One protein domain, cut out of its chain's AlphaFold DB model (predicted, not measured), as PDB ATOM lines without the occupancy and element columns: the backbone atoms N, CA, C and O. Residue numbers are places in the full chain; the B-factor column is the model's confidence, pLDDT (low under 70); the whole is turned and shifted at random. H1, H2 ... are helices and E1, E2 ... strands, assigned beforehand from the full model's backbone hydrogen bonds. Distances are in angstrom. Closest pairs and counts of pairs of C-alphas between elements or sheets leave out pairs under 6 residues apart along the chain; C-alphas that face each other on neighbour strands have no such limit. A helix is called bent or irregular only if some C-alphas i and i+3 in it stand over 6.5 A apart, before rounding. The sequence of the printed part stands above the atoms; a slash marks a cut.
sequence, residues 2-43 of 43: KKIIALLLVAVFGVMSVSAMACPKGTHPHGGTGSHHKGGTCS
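What this domain is: This is residues 2 to 43 of the 43 residues of an uncharacterized protein of Klebsiella pneumoniae (UniProt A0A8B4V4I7). One long helix, H1, sticks out as a free-standing arm, and a loop at its end leads to a small two-stranded hairpin, E1 and E2, set crosswise at the far end of the outline. The helix makes most of the longest axis, and the turn of the hairpin, residues 33 to 38, also stands free. The printed part has 42 residues with one named helix and two named strands in the order H1, E1, E2; the sheet E1 - E2 is antiparallel and the class is mixed, helices and strands. The whole is extended, with a radius of gyration of the C-alphas of 16.5 A, and flat, spanning 46 by 27 by 9 A.

How they stand to each other: H1, residues 2 to 19, stands free, as does residue 20 after it. It is irregular, but only just: C-alphas 15 and 18 are 6.7 A apart. Within it, 9 of 14 O i to N i+4 pairs are within hydrogen-bond range. A short link of 9 residues joins H1 to E1, residues 29 to 31. A short link of 8 residues then joins E1 to E2, residues 40 to 42. E1 and E2 form a hairpin, antiparallel, with 144 degrees between their directions. The C-alphas of Gly 31 and Gly 40 face each other at 4.5 A. N 30 and O 41 are within hydrogen-bond range at 2.8 A, and N 41 and O 30 at 2.9 A. H1 and E2 are apart.

Where its parts are: H1 begins at C-alpha 2 (-89.823, 146.396, -7.688) and runs 28.8 A to C-alpha 19 (-72.377, 162.269, -24.242). E1 measures 6.7 A from Pro 29 to Gly 31. E2 measures 7.0 A from Gly 40 to Cys 42, ending at C-alpha 42 (-65.932, 172.183, -31.006).

The domain as a whole: The two C-alphas farthest apart, those of Lys 2 and Gly 34, are 46.4 A apart. The printed part has no cut, and no link is long. Its mean pLDDT is 72.1; 17 residues are under 70, among them residues 14 to 23 and 36 to 39.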
ATOM      1  N   LYS A   2     -90.004 146.227  -6.223       63.78
ATOM      2  CA  LYS A   2     -89.823 146.396  -7.688       63.78
ATOM      3  C   LYS A   2     -89.741 147.861  -8.176       63.78
ATOM      4  O   LYS A   2     -89.007 148.151  -9.108       63.78
ATOM      5  N   LYS A   3     -90.464 148.787  -7.524       71.12
ATOM      6  CA  LYS A   3     -90.504 150.213  -7.903       71.12
ATOM      7  C   LYS A   3     -89.216 150.980  -7.579       71.12
ATOM      8  O   LYS A   3     -88.860 151.888  -8.312       71.12
ATOM      9  N   ILE A   4     -88.496 150.578  -6.530       81.81
ATOM     10  CA  ILE A   4     -87.214 151.197  -6.154       81.81
ATOM     11  C   ILE A   4     -86.132 150.808  -7.167       81.81
ATOM     12  O   ILE A   4     -85.366 151.653  -7.616       81.81
ATOM     13  N   ILE A   5     -86.138 149.544  -7.601       81.19
ATOM     14  CA  ILE A   5     -85.231 149.038  -8.641       81.19
ATOM     15  C   ILE A   5     -85.468 149.771  -9.972       81.19
ATOM     16  O   ILE A   5     -84.514 150.137 -10.650       81.19
ATOM     17  N   ALA A   6     -86.730 150.044 -10.321       82.00
ATOM     18  CA  ALA A   6     -87.070 150.802 -11.525       82.00
ATOM     19  C   ALA A   6     -86.565 152.258 -11.478       82.00
ATOM     20  O   ALA A   6     -86.039 152.750 -12.472       82.00
ATOM     21  N   LEU A   7     -86.672 152.931 -10.328       85.06
ATOM     22  CA  LEU A   7     -86.167 154.300 -10.160       85.06
ATOM     23  C   LEU A   7     -84.637 154.374 -10.255       85.06
ATOM     24  O   LEU A   7     -84.112 155.288 -10.886       85.06
ATOM     25  N   LEU A   8     -83.927 153.391  -9.693       84.88
ATOM     26  CA  LEU A   8     -82.468 153.287  -9.816       84.88
ATOM     27  C   LEU A   8     -82.022 153.112 -11.271       84.88
ATOM     28  O   LEU A   8     -81.086 153.775 -11.707       84.88
ATOM     29  N   LEU A   9     -82.716 152.268 -12.036       82.25
ATOM     30  CA  LEU A   9     -82.437 152.074 -13.459       82.25
ATOM     31  C   LEU A   9     -82.613 153.369 -14.260       82.25
ATOM     32  O   LEU A   9     -81.727 153.736 -15.025       82.25
ATOM     33  N   VAL A  10     -83.707 154.102 -14.050       82.56
ATOM     34  CA  VAL A  10     -83.937 155.387 -14.736       82.56
ATOM     35  C   VAL A  10     -82.866 156.416 -14.369       82.56
ATOM     36  O   VAL A  10     -82.373 157.118 -15.248       82.56
ATOM     37  N   ALA A  11     -82.458 156.475 -13.099       79.88
ATOM     38  CA  ALA A  11     -81.415 157.393 -12.652       79.88
ATOM     39  C   ALA A  11     -80.053 157.086 -13.298       79.88
ATOM     40  O   ALA A  11     -79.386 158.002 -13.771       79.88
ATOM     41  N   VAL A  12     -79.659 155.809 -13.364       78.62
ATOM     42  CA  VAL A  12     -78.374 155.382 -13.945       78.62
ATOM     43  C   VAL A  12     -78.349 155.566 -15.464       78.62
ATOM     44  O   VAL A  12     -77.354 156.040 -16.005       78.62
ATOM     45  N   PHE A  13     -79.431 155.230 -16.166       72.19
ATOM     46  CA  PHE A  13     -79.480 155.372 -17.623       72.19
ATOM     47  C   PHE A  13     -79.702 156.824 -18.079       72.19
ATOM     48  O   PHE A  13     -79.204 157.204 -19.136       72.19
ATOM     49  N   GLY A  14     -80.380 157.659 -17.284       68.62
ATOM     50  CA  GLY A  14     -80.649 159.062 -17.624       68.62
ATOM     51  C   GLY A  14     -79.405 159.958 -17.644       68.62
ATOM     52  O   GLY A  14     -79.320 160.873 -18.460       68.62
ATOM     53  N   VAL A  15     -78.401 159.678 -16.806       64.69
ATOM     54  CA  VAL A  15     -77.136 160.443 -16.787       64.69
ATOM     55  C   VAL A  15     -76.198 160.107 -17.953       64.69
ATOM     56  O   VAL A  15     -75.238 160.834 -18.192       64.69
ATOM     57  N   MET A  16     -76.469 159.038 -18.706       60.16
ATOM     58  CA  MET A  16     -75.623 158.591 -19.821       60.16
ATOM     59  C   MET A  16     -75.975 159.253 -21.164       60.16
ATOM     60  O   MET A  16     -75.262 159.059 -22.143       60.16
ATOM     61  N   SER A  17     -77.057 160.035 -21.245       58.16
ATOM     62  CA  SER A  17     -77.530 160.622 -22.512       58.16
ATOM     63  C   SER A  17     -76.883 161.962 -22.891       58.16
ATOM     64  O   SER A  17     -77.164 162.482 -23.967       58.16
ATOM     65  N   VAL A  18     -76.006 162.528 -22.055       59.06
ATOM     66  CA  VAL A  18     -75.351 163.828 -22.325       59.06
ATOM     67  C   VAL A  18     -74.058 163.726 -23.144       59.06
ATOM     68  O   VAL A  18     -73.434 164.740 -23.435       59.06
ATOM     69  N   SER A  19     -73.648 162.524 -23.546       58.94
ATOM     70  CA  SER A  19     -72.377 162.269 -24.242       58.94
ATOM     71  C   SER A  19     -72.520 162.017 -25.748       58.94
ATOM     72  O   SER A  19     -71.603 161.498 -26.381       58.94
ATOM     73  N   ALA A  20     -73.629 162.434 -26.365       57.78
ATOM     74  CA  ALA A  20     -73.653 162.642 -27.810       57.78
ATOM     75  C   ALA A  20     -72.999 164.001 -28.105       57.78
ATOM     76  O   ALA A  20     -73.666 165.033 -28.133       57.78
ATOM     77  N   MET A  21     -71.675 163.984 -28.274       63.22
ATOM     78  CA  MET A  21     -70.822 165.119 -28.644       63.22
ATOM     79  C   MET A  21     -71.143 165.613 -30.069       63.22
ATOM     80  O   MET A  21     -70.322 165.524 -30.975       63.22
ATOM     81  N   ALA A  22     -72.361 166.093 -30.305       66.75
ATOM     82  CA  ALA A  22     -72.662 166.948 -31.440       66.75
ATOM     83  C   ALA A  22     -72.352 168.378 -30.995       66.75
ATOM     84  O   ALA A  22     -72.887 168.848 -29.990       66.75
ATOM     85  N   CYS A  23     -71.444 169.042 -31.704       69.19
ATOM     86  CA  CYS A  23     -71.058 170.407 -31.391       69.19
ATOM     87  C   CYS A  23     -72.295 171.322 -31.271       69.19
ATOM     88  O   CYS A  23     -73.253 171.143 -32.032       69.19
ATOM     89  N   PRO A  24     -72.317 172.270 -30.308       74.94
ATOM     90  CA  PRO A  24     -73.405 173.232 -30.163       74.94
ATOM     91  C   PRO A  24     -73.796 173.867 -31.501       74.94
ATOM     92  O   PRO A  24     -72.953 174.060 -32.380       74.94
ATOM     93  N   LYS A  25     -75.076 174.227 -31.661       74.94
ATOM     94  CA  LYS A  25     -75.556 174.882 -32.889       74.94
ATOM     95  C   LYS A  25     -74.683 176.103 -33.208       74.94
ATOM     96  O   LYS A  25     -74.574 176.999 -32.379       74.94
ATOM     97  N   GLY A  26     -74.094 176.123 -34.405       75.69
ATOM     98  CA  GLY A  26     -73.197 177.191 -34.862       75.69
ATOM     99  C   GLY A  26     -71.703 176.945 -34.622       75.69
ATOM    100  O   GLY A  26     -70.910 177.807 -34.976       75.69
ATOM    101  N   THR A  27     -71.315 175.794 -34.065       74.19
ATOM    102  CA  THR A  27     -69.906 175.386 -33.905       74.19
ATOM    103  C   THR A  27     -69.615 174.139 -34.730       74.19
ATOM    104  O   THR A  27     -70.510 173.321 -34.973       74.19
ATOM    105  N   HIS A  28     -68.367 173.987 -35.165       78.44
ATOM    106  CA  HIS A  28     -67.947 172.875 -36.011       78.44
ATOM    107  C   HIS A  28     -66.930 171.985 -35.284       78.44
ATOM    108  O   HIS A  28     -66.070 172.494 -34.560       78.44
ATOM    109  N   PRO A  29     -66.998 170.651 -35.461       76.44
ATOM    110  CA  PRO A  29     -65.981 169.759 -34.925       76.44
ATOM    111  C   PRO A  29     -64.649 170.008 -35.641       76.44
ATOM    112  O   PRO A  29     -64.568 169.952 -36.869       76.44
ATOM    113  N   HIS A  30     -63.602 170.266 -34.866       78.69
ATOM    114  CA  HIS A  30     -62.235 170.450 -35.328       78.69
ATOM    115  C   HIS A  30     -61.323 169.365 -34.740       78.69
ATOM    116  O   HIS A  30     -61.314 169.115 -33.531       78.69
ATOM    117  N   GLY A  31     -60.529 168.723 -35.597       77.75
ATOM    118  CA  GLY A  31     -59.631 167.634 -35.206       77.75
ATOM    119  C   GLY A  31     -60.342 166.300 -34.928       77.75
ATOM    120  O   GLY A  31     -61.474 166.075 -35.340       77.75
ATOM    121  N   GLY A  32     -59.654 165.380 -34.244       69.44
ATOM    122  CA  GLY A  32     -60.211 164.084 -33.825       69.44
ATOM    123  C   GLY A  32     -60.195 162.950 -34.863       69.44
ATOM    124  O   GLY A  32     -60.634 161.851 -34.536       69.44
ATOM    125  N   THR A  33     -59.676 163.161 -36.077       74.19
ATOM    126  CA  THR A  33     -59.670 162.157 -37.162       74.19
ATOM    127  C   THR A  33     -58.279 161.582 -37.452       74.19
ATOM    128  O   THR A  33     -57.394 162.350 -37.822       74.19
ATOM    129  N   GLY A  34     -58.126 160.248 -37.373       66.00
ATOM    130  CA  GLY A  34     -56.921 159.462 -37.719       66.00
ATOM    131  C   GLY A  34     -56.468 158.515 -36.584       66.00
ATOM    132  O   GLY A  34     -57.223 158.273 -35.645       66.00
ATOM    133  N   SER A  35     -55.260 157.944 -36.647       70.06
ATOM    134  CA  SER A  35     -54.809 156.862 -35.744       70.06
ATOM    135  C   SER A  35     -54.189 157.311 -34.407       70.06
ATOM    136  O   SER A  35     -53.923 156.458 -33.563       70.06
ATOM    137  N   HIS A  36     -53.969 158.614 -34.176       68.94
ATOM    138  CA  HIS A  36     -53.247 159.116 -32.988       68.94
ATOM    139  C   HIS A  36     -53.856 160.400 -32.378       68.94
ATOM    140  O   HIS A  36     -53.134 161.281 -31.915       68.94
ATOM    141  N   HIS A  37     -55.183 160.559 -32.382       66.12
ATOM    142  CA  HIS A  37     -55.834 161.802 -31.923       66.12
ATOM    143  C   HIS A  37     -56.487 161.612 -30.555       66.12
ATOM    144  O   HIS A  37     -57.149 160.612 -30.300       66.12
ATOM    145  N   LYS A  38     -56.348 162.619 -29.689       65.38
ATOM    146  CA  LYS A  38     -56.904 162.669 -28.323       65.38
ATOM    147  C   LYS A  38     -58.405 163.032 -28.260       65.38
ATOM    148  O   LYS A  38     -58.903 163.342 -27.185       65.38
ATOM    149  N   GLY A  39     -59.119 162.977 -29.388       67.50
ATOM    150  CA  GLY A  39     -60.478 163.513 -29.558       67.50
ATOM    151  C   GLY A  39     -60.491 164.865 -30.285       67.50
ATOM    152  O   GLY A  39     -59.450 165.507 -30.425       67.50
ATOM    153  N   GLY A  40     -61.654 165.254 -30.817       72.69
ATOM    154  CA  GLY A  40     -61.881 166.551 -31.472       72.69
ATOM    155  C   GLY A  40     -62.497 167.571 -30.511       72.69
ATOM    156  O   GLY A  40     -63.108 167.195 -29.512       72.69
ATOM    157  N   THR A  41     -62.341 168.859 -30.808       78.69
ATOM    158  CA  THR A  41     -62.956 169.972 -30.064       78.69
ATOM    159  C   THR A  41     -64.016 170.657 -30.916       78.69
ATOM    160  O   THR A  41     -63.947 170.605 -32.137       78.69
ATOM    161  N   CYS A  42     -64.973 171.338 -30.295       74.88
ATOM    162  CA  CYS A  42     -65.932 172.183 -31.006       74.88
ATOM    163  C   CYS A  42     -65.466 173.641 -30.932       74.88
ATOM    164  O   CYS A  42     -65.211 174.127 -29.829       74.88
ATOM    165  N   SER A  43     -65.347 174.309 -32.080       71.06
ATOM    166  CA  SER A  43     -64.986 175.734 -32.199       71.06
ATOM    167  C   SER A  43     -65.918 176.464 -33.150       71.06
ATOM    168  O   SER A  43     -66.376 175.811 -34.120       71.06
TER     169      SER A  43